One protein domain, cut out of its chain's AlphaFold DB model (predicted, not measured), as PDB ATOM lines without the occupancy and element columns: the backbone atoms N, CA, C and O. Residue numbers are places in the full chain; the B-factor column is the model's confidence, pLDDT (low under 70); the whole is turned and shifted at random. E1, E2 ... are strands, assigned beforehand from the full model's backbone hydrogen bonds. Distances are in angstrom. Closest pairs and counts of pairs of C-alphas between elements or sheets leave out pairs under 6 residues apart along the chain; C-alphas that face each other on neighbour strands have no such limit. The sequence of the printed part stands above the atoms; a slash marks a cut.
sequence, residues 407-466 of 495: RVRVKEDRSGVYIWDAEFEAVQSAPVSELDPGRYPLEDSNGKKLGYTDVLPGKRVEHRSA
ATOM      1  N   ARG A 407     124.861 -12.173 128.173       78.25
ATOM      2  CA  ARG A 407     123.617 -11.446 127.901       78.25
ATOM      3  C   ARG A 407     123.616 -10.136 128.658       78.25
ATOM      4  O   ARG A 407     124.106 -10.041 129.778       78.25
ATOM      5  N   VAL A 408     123.040  -9.115 128.048       81.94
ATOM      6  CA  VAL A 408     122.909  -7.805 128.670       81.94
ATOM      7  C   VAL A 408     121.450  -7.653 129.098       81.94
ATOM      8  O   VAL A 408     120.553  -7.759 128.266       81.94
ATOM      9  N   ARG A 409     121.190  -7.454 130.395       83.44
ATOM     10  CA  ARG A 409     119.826  -7.368 130.943       83.44
ATOM     11  C   ARG A 409     119.529  -6.012 131.547       83.44
ATOM     12  O   ARG A 409     120.368  -5.406 132.211       83.44
ATOM     13  N   VAL A 410     118.303  -5.552 131.338       80.06
ATOM     14  CA  VAL A 410     117.768  -4.361 131.999       80.06
ATOM     15  C   VAL A 410     117.270  -4.758 133.388       80.06
ATOM     16  O   VAL A 410     116.605  -5.782 133.551       80.06
ATOM     17  N   LYS A 411     117.594  -3.959 134.411       76.00
ATOM     18  CA  LYS A 411     117.020  -4.146 135.752       76.00
ATOM     19  C   LYS A 411     115.503  -4.018 135.710       76.00
ATOM     20  O   LYS A 411     114.956  -3.276 134.899       76.00
ATOM     21  N   GLU A 412     114.834  -4.717 136.616       72.19
ATOM     22  CA  GLU A 412     113.371  -4.712 136.712       72.19
ATOM     23  C   GLU A 412     112.809  -3.293 136.935       72.19
ATOM     24  O   GLU A 412     111.786  -2.924 136.367       72.19
ATOM     25  N   ASP A 413     113.553  -2.441 137.648       70.69
ATOM     26  CA  ASP A 413     113.246  -1.022 137.880       70.69
ATOM     27  C   ASP A 413     113.657  -0.083 136.723       70.69
ATOM     28  O   ASP A 413     113.501   1.135 136.819       70.69
ATOM     29  N   ARG A 414     114.215  -0.631 135.633       63.88
ATOM     30  CA  ARG A 414     114.789   0.087 134.479       63.88
ATOM     31  C   ARG A 414     115.859   1.126 134.839       63.88
ATOM     32  O   ARG A 414     116.182   1.987 134.018       63.88
ATOM     33  N   SER A 415     116.445   1.041 136.034       68.25
ATOM     34  CA  SER A 415     117.448   2.000 136.521       68.25
ATOM     35  C   SER A 415     118.815   1.847 135.855       68.25
ATOM     36  O   SER A 415     119.681   2.705 136.017       68.25
ATOM     37  N   GLY A 416     119.020   0.768 135.100       76.56
ATOM     38  CA  GLY A 416     120.244   0.533 134.358       76.56
ATOM     39  C   GLY A 416     120.293  -0.852 133.734       76.56
ATOM     40  O   GLY A 416     119.346  -1.639 133.811       76.56
ATOM     41  N   VAL A 417     121.435  -1.133 133.122       81.00
ATOM     42  CA  VAL A 417     121.707  -2.361 132.386       81.00
ATOM     43  C   VAL A 417     122.919  -3.050 133.016       81.00
ATOM     44  O   VAL A 417     123.861  -2.369 133.424       81.00
ATOM     45  N   TYR A 418     122.891  -4.373 133.136       83.25
ATOM     46  CA  TYR A 418     123.963  -5.168 133.734       83.25
ATOM     47  C   TYR A 418     124.300  -6.389 132.877       83.25
ATOM     48  O   TYR A 418     123.525  -6.800 132.009       83.25
ATOM     49  N   ILE A 419     125.477  -6.956 133.133       83.62
ATOM     50  CA  ILE A 419     125.934  -8.182 132.487       83.62
ATOM     51  C   ILE A 419     125.335  -9.366 133.248       83.62
ATOM     52  O   ILE A 419     125.526  -9.510 134.459       83.62
ATOM     53  N   TRP A 420     124.589 -10.196 132.532       76.44
ATOM     54  CA  TRP A 420     124.026 -11.440 133.029       76.44
ATOM     55  C   TRP A 420     124.752 -12.612 132.387       76.44
ATOM     56  O   TRP A 420     124.787 -12.754 131.160       76.44
ATOM     57  N   ASP A 421     125.317 -13.454 133.240       75.44
ATOM     58  CA  ASP A 421     125.970 -14.677 132.818       75.44
ATOM     59  C   ASP A 421     124.924 -15.791 132.709       75.44
ATOM     60  O   ASP A 421     124.309 -16.197 133.699       75.44
ATOM     61  N   ALA A 422     124.681 -16.250 131.481       62.97
ATOM     62  CA  ALA A 422     123.673 -17.269 131.217       62.97
ATOM     63  C   ALA A 422     124.103 -18.668 131.696       62.97
ATOM     64  O   ALA A 422     123.235 -19.515 131.887       62.97
ATOM     65  N   GLU A 423     125.404 -18.915 131.900       57.97
ATOM     66  CA  GLU A 423     125.928 -20.205 132.372       57.97
ATOM     67  C   GLU A 423     125.753 -20.370 133.890       57.97
ATOM     68  O   GLU A 423     125.488 -21.474 134.368       57.97
ATOM     69  N   PHE A 424     125.848 -19.270 134.644       50.75
ATOM     70  CA  PHE A 424     125.804 -19.280 136.111       50.75
ATOM     71  C   PHE A 424     124.522 -18.689 136.719       50.75
ATOM     72  O   PHE A 424     124.404 -18.657 137.942       50.75
ATOM     73  N   GLU A 425     123.586 -18.210 135.890       61.41
ATOM     74  CA  GLU A 425     122.376 -17.478 136.310       61.41
ATOM     75  C   GLU A 425     122.671 -16.371 137.340       61.41
ATOM     76  O   GLU A 425     121.963 -16.196 138.335       61.41
ATOM     77  N   ALA A 426     123.751 -15.620 137.115       66.19
ATOM     78  CA  ALA A 426     124.243 -14.634 138.066       66.19
ATOM     79  C   ALA A 426     124.469 -13.262 137.419       66.19
ATOM     80  O   ALA A 426     124.911 -13.139 136.273       66.19
ATOM     81  N   VAL A 427     124.199 -12.208 138.199       68.19
ATOM     82  CA  VAL A 427     124.581 -10.832 137.859       68.19
ATOM     83  C   VAL A 427     126.083 -10.691 138.062       68.19
ATOM     84  O   VAL A 427     126.567 -10.846 139.184       68.19
ATOM     85  N   GLN A 428     126.817 -10.337 137.011       67.56
ATOM     86  CA  GLN A 428     128.195  -9.894 137.184       67.56
ATOM     87  C   GLN A 428     128.212  -8.412 137.572       67.56
ATOM     88  O   GLN A 428     127.491  -7.591 137.008       67.56
ATOM     89  N   SER A 429     129.044  -8.061 138.554       62.38
ATOM     90  CA  SER A 429     129.180  -6.687 139.057       62.38
ATOM     91  C   SER A 429     129.920  -5.744 138.101       62.38
ATOM     92  O   SER A 429     130.050  -4.561 138.408       62.38
ATOM     93  N   ALA A 430     130.413  -6.248 136.968       69.25
ATOM     94  CA  ALA A 430     131.139  -5.463 135.981       69.25
ATOM     95  C   ALA A 430     130.185  -4.587 135.136       69.25
ATOM     96  O   ALA A 430     129.093  -5.031 134.756       69.25
ATOM     97  N   PRO A 431     130.562  -3.333 134.825       77.56
ATOM     98  CA  PRO A 431     129.788  -2.473 133.940       77.56
ATOM     99  C   PRO A 431     129.813  -3.005 132.502       77.56
ATOM    100  O   PRO A 431     130.828  -3.492 132.019       77.56
ATOM    101  N   VAL A 432     128.709  -2.833 131.769       79.69
ATOM    102  CA  VAL A 432     128.564  -3.308 130.374       79.69
ATOM    103  C   VAL A 432     129.662  -2.772 129.444       79.69
ATOM    104  O   VAL A 432     130.040  -3.440 128.487       79.69
ATOM    105  N   SER A 433     130.220  -1.593 129.742       80.25
ATOM    106  CA  SER A 433     131.345  -1.023 128.998       80.25
ATOM    107  C   SER A 433     132.605  -1.879 129.057       80.25
ATOM    108  O   SER A 433     133.414  -1.772 128.151       80.25
ATOM    109  N   GLU A 434     132.800  -2.708 130.084       78.44
ATOM    110  CA  GLU A 434     133.995  -3.549 130.219       78.44
ATOM    111  C   GLU A 434     134.005  -4.758 129.284       78.44
ATOM    112  O   GLU A 434     135.092  -5.268 129.010       78.44
ATOM    113  N   LEU A 435     132.857  -5.136 128.709       79.56
ATOM    114  CA  LEU A 435     132.784  -6.175 127.684       79.56
ATOM    115  C   LEU A 435     133.705  -5.861 126.495       79.56
ATOM    116  O   LEU A 435     134.048  -4.706 126.200       79.56
ATOM    117  N   ASP A 436     134.119  -6.911 125.794       82.12
ATOM    118  CA  ASP A 436     134.863  -6.753 124.551       82.12
ATOM    119  C   ASP A 436     133.998  -6.051 123.498       82.12
ATOM    120  O   ASP A 436     132.781  -6.268 123.472       82.12
ATOM    121  N   PRO A 437     134.591  -5.238 122.605       83.25
ATOM    122  CA  PRO A 437     133.844  -4.629 121.517       83.25
ATOM    123  C   PRO A 437     133.088  -5.683 120.700       83.25
ATOM    124  O   PRO A 437     133.650  -6.709 120.312       83.25
ATOM    125  N   GLY A 438     131.803  -5.443 120.470       83.75
ATOM    126  CA  GLY A 438     130.903  -6.410 119.855       83.75
ATOM    127  C   GLY A 438     129.433  -6.117 120.135       83.75
ATOM    128  O   GLY A 438     129.094  -5.224 120.914       83.75
ATOM    129  N   ARG A 439     128.559  -6.882 119.480       85.44
ATOM    130  CA  ARG A 439     127.104  -6.796 119.629       85.44
ATOM    131  C   ARG A 439     126.605  -7.900 120.554       85.44
ATOM    132  O   ARG A 439     126.839  -9.074 120.290       85.44
ATOM    133  N   TYR A 440     125.869  -7.518 121.591       86.62
ATOM    134  CA  TYR A 440     125.326  -8.424 122.601       86.62
ATOM    135  C   TYR A 440     123.795  -8.372 122.619       86.62
ATOM    136  O   TYR A 440     123.223  -7.296 122.431       86.62
ATOM    137  N   PRO A 441     123.094  -9.492 122.858       87.75
ATOM    138  CA  PRO A 441     121.642  -9.483 122.996       87.75
ATOM    139  C   PRO A 441     121.218  -8.701 124.249       87.75
ATOM    140  O   PRO A 441     121.754  -8.918 125.337       87.75
ATOM    141  N   LEU A 442     120.247  -7.796 124.080       88.19
ATOM    142  CA  LEU A 442     119.626  -7.029 125.160       88.19
ATOM    143  C   LEU A 442     118.268  -7.639 125.515       88.19
ATOM    144  O   LEU A 442     117.389  -7.749 124.657       88.19
ATOM    145  N   GLU A 443     118.089  -7.988 126.783       90.00
ATOM    146  CA  GLU A 443     116.877  -8.602 127.331       90.00
ATOM    147  C   GLU A 443     116.288  -7.774 128.482       90.00
ATOM    148  O   GLU A 443     116.992  -7.015 129.155       90.00
ATOM    149  N   ASP A 444     114.988  -7.927 128.729       85.00
ATOM    150  CA  ASP A 444     114.360  -7.453 129.961       85.00
ATOM    151  C   ASP A 444     114.674  -8.376 131.156       85.00
ATOM    152  O   ASP A 444     115.360  -9.396 131.029       85.00
ATOM    153  N   SER A 445     114.172  -8.023 132.341       80.06
ATOM    154  CA  SER A 445     114.367  -8.811 133.565       80.06
ATOM    155  C   SER A 445     113.774 -10.224 133.490       80.06
ATOM    156  O   SER A 445     114.219 -11.104 134.222       80.06
ATOM    157  N   ASN A 446     112.823 -10.462 132.583       80.31
ATOM    158  CA  ASN A 446     112.173 -11.753 132.366       80.31
ATOM    159  C   ASN A 446     112.829 -12.558 131.230       80.31
ATOM    160  O   ASN A 446     112.336 -13.625 130.863       80.31
ATOM    161  N   GLY A 447     113.930 -12.064 130.655       78.56
ATOM    162  CA  GLY A 447     114.636 -12.716 129.554       78.56
ATOM    163  C   GLY A 447     113.979 -12.530 128.184       78.56
ATOM    164  O   GLY A 447     114.366 -13.201 127.226       78.56
ATOM    165  N   LYS A 448     112.997 -11.630 128.046       86.44
ATOM    166  CA  LYS A 448     112.426 -11.287 126.741       86.44
ATOM    167  C   LYS A 448     113.392 -10.371 125.998       86.44
ATOM    168  O   LYS A 448     113.820  -9.344 126.521       86.44
ATOM    169  N   LYS A 449     113.705 -10.717 124.750       87.06
ATOM    170  CA  LYS A 449     114.583  -9.913 123.891       87.06
ATOM    171  C   LYS A 449     113.956  -8.545 123.606       87.06
ATOM    172  O   LYS A 449     112.847  -8.467 123.086       87.06
ATOM    173  N   LEU A 450     114.693  -7.488 123.933       83.62
ATOM    174  CA  LEU A 450     114.348  -6.092 123.654       83.62
ATOM    175  C   LEU A 450     115.118  -5.544 122.446       83.62
ATOM    176  O   LEU A 450     114.653  -4.624 121.777       83.62
ATOM    177  N   GLY A 451     116.310  -6.079 122.177       89.69
ATOM    178  CA  GLY A 451     117.199  -5.507 121.176       89.69
ATOM    179  C   GLY A 451     118.628  -5.993 121.288       89.69
ATOM    180  O   GLY A 451     118.877  -7.159 121.604       89.69
ATOM    181  N   TYR A 452     119.559  -5.079 121.042       90.19
ATOM    182  CA  TYR A 452     120.988  -5.340 121.117       90.19
ATOM    183  C   TYR A 452     121.721  -4.211 121.833       90.19
ATOM    184  O   TYR A 452     121.281  -3.063 121.847       90.19
ATOM    185  N   THR A 453     122.856  -4.550 122.427       89.81
ATOM    186  CA  THR A 453     123.821  -3.604 122.972       89.81
ATOM    187  C   THR A 453     125.100  -3.694 122.158       89.81
ATOM    188  O   THR A 453     125.737  -4.744 122.129       89.81
ATOM    189  N   ASP A 454     125.466  -2.595 121.510       85.88
ATOM    190  CA  ASP A 454     126.700  -2.450 120.753       85.88
ATOM    191  C   ASP A 454     127.763  -1.821 121.662       85.88
ATOM    192  O   ASP A 454     127.641  -0.674 122.099       85.88
ATOM    193  N   VAL A 455     128.811  -2.588 121.960       84.94
ATOM    194  CA  VAL A 455     130.014  -2.102 122.639       84.94
ATOM    195  C   VAL A 455     131.022  -1.740 121.558       84.94
ATOM    196  O   VAL A 455     131.543  -2.602 120.853       84.94
ATOM    197  N   LEU A 456     131.263  -0.448 121.387       82.38
ATOM    198  CA  LEU A 456     132.132   0.091 120.347       82.38
ATOM    199  C   LEU A 456     133.588   0.192 120.839       82.38
ATOM    200  O   LEU A 456     133.841   0.243 122.051       82.38
ATOM    201  N   PRO A 457     134.566   0.274 119.915       76.31
ATOM    202  CA  PRO A 457     135.945   0.609 120.260       76.31
ATOM    203  C   PRO A 457     136.013   1.875 121.131       76.31
ATOM    204  O   PRO A 457     135.281   2.838 120.906       76.31
ATOM    205  N   GLY A 458     136.863   1.862 122.161       77.19
ATOM    206  CA  GLY A 458     136.907   2.931 123.169       77.19
ATOM    207  C   GLY A 458     135.869   2.797 124.291       77.19
ATOM    208  O   GLY A 458     135.646   3.758 125.022       77.19
ATOM    209  N   LYS A 459     135.247   1.614 124.442       76.38
ATOM    210  CA  LYS A 459     134.355   1.253 125.565       76.38
ATOM    211  C   LYS A 459     133.070   2.106 125.623       76.38
ATOM    212  O   LYS A 459     132.432   2.223 126.670       76.38
ATOM    213  N   ARG A 460     132.661   2.680 124.481       83.00
ATOM    214  CA  ARG A 460     131.369   3.371 124.313       83.00
ATOM    215  C   ARG A 460     130.263   2.338 124.114       83.00
ATOM    216  O   ARG A 460     130.435   1.409 123.335       83.00
ATOM    217  N   VAL A 461     129.130   2.521 124.785       84.12
ATOM    218  CA  VAL A 461     128.004   1.579 124.740       84.12
ATOM    219  C   VAL A 461     126.776   2.259 124.145       84.12
ATOM    220  O   VAL A 461     126.393   3.344 124.584       84.12
ATOM    221  N   GLU A 462     126.157   1.615 123.160       89.31
ATOM    222  CA  GLU A 462     124.886   2.021 122.559       89.31
ATOM    223  C   GLU A 462     123.876   0.876 122.658       89.31
ATOM    224  O   GLU A 462     124.201  -0.274 122.382       89.31
ATOM    225  N   HIS A 463     122.631   1.176 123.025       88.75
ATOM    226  CA  HIS A 463     121.558   0.182 123.079       88.75
ATOM    227  C   HIS A 463     120.569   0.456 121.953       88.75
ATOM    228  O   HIS A 463     120.161   1.602 121.783       88.75
ATOM    229  N   ARG A 464     120.170  -0.564 121.194       86.44
ATOM    230  CA  ARG A 464     119.267  -0.431 120.043       86.44
ATOM    231  C   ARG A 464     118.089  -1.382 120.162       86.44
ATOM    232  O   ARG A 464     118.266  -2.525 120.576       86.44
ATOM    233  N   SER A 465     116.903  -0.911 119.793       86.12
ATOM    234  CA  SER A 465     115.683  -1.725 119.725       86.12
ATOM    235  C   SER A 465     115.787  -2.800 118.639       86.12
ATOM    236  O   SER A 465     116.313  -2.527 117.561       86.12
ATOM    237  N   ALA A 466     115.267  -4.006 118.899       77.94
ATOM    238  CA  ALA A 466     115.210  -5.080 117.899       77.94
ATOM    239  C   ALA A 466     114.331  -4.709 116.695       77.94
ATOM    240  O   ALA A 466     114.652  -5.085 115.571       77.94
TER     241      ALA A 466
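What this domain is: This is residues 407 to 466 of the 495 residues of an uncharacterized protein of Microvirga ossetica (UniProt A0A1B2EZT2). One strongly twisted sheet of six strands makes the domain, built from two three-stranded meanders set side by side, E1 E2 E3 and E4 E5 E6; in a meander each strand is the antiparallel neighbour of the one before. From edge to edge the strands' lines turn by 138 degrees and the way across the sheet by 63 degrees. The printed part has 60 residues, no named helix and six strands, E1 to E6 along the chain; the mixed sheet has the order E3, E2, E1, E4, E5, E6, and the class is all strand. It is compact, with a radius of gyration of the C-alphas of 10.7 A, and rounded, spanning 29 by 24 by 21 A.

Where its parts are: E1 is residues 407 to 410, 10.1 A long, from C-alpha 407 at (123.617, -11.446, 127.901). E4, residues 438 to 443, is 16.0 A long. E2 is residues 417 to 421, 13.0 A, and E3 residues 426 to 428, 6.2 A. E5, residues 449 to 456, is the longest at 20.5 A. E6, residues 460 to 465, measures 17.1 A and ends at C-alpha 465 (115.683, -1.725, 119.725).

How they stand to each other: E1 and E4 are parallel neighbours at 48 degrees, with N 408 and O 441 3.0 A apart. E2 and E1 form an antiparallel hairpin at 143 degrees, with N 409 and O 418 at 2.9 A. E3, an edge strand, forms a hairpin with E2, with N 428 and O 419 at 3.0 A. E4 and E5 form a hairpin at 153 degrees, with N 440 and O 453 at 2.8 A. E5 and E6, the other edge, form a hairpin, with N 454 and O 462 at 2.8 A. E3 and E6 are apart.

The domain as a whole: The C-alphas of Asn 446 and Gly 458, the two farthest apart, are 30.2 A apart. The printed part has no cut and no long link. Mean pLDDT of the printed part is 78.8; residues 414 to 415 and 422 to 430 are under 70.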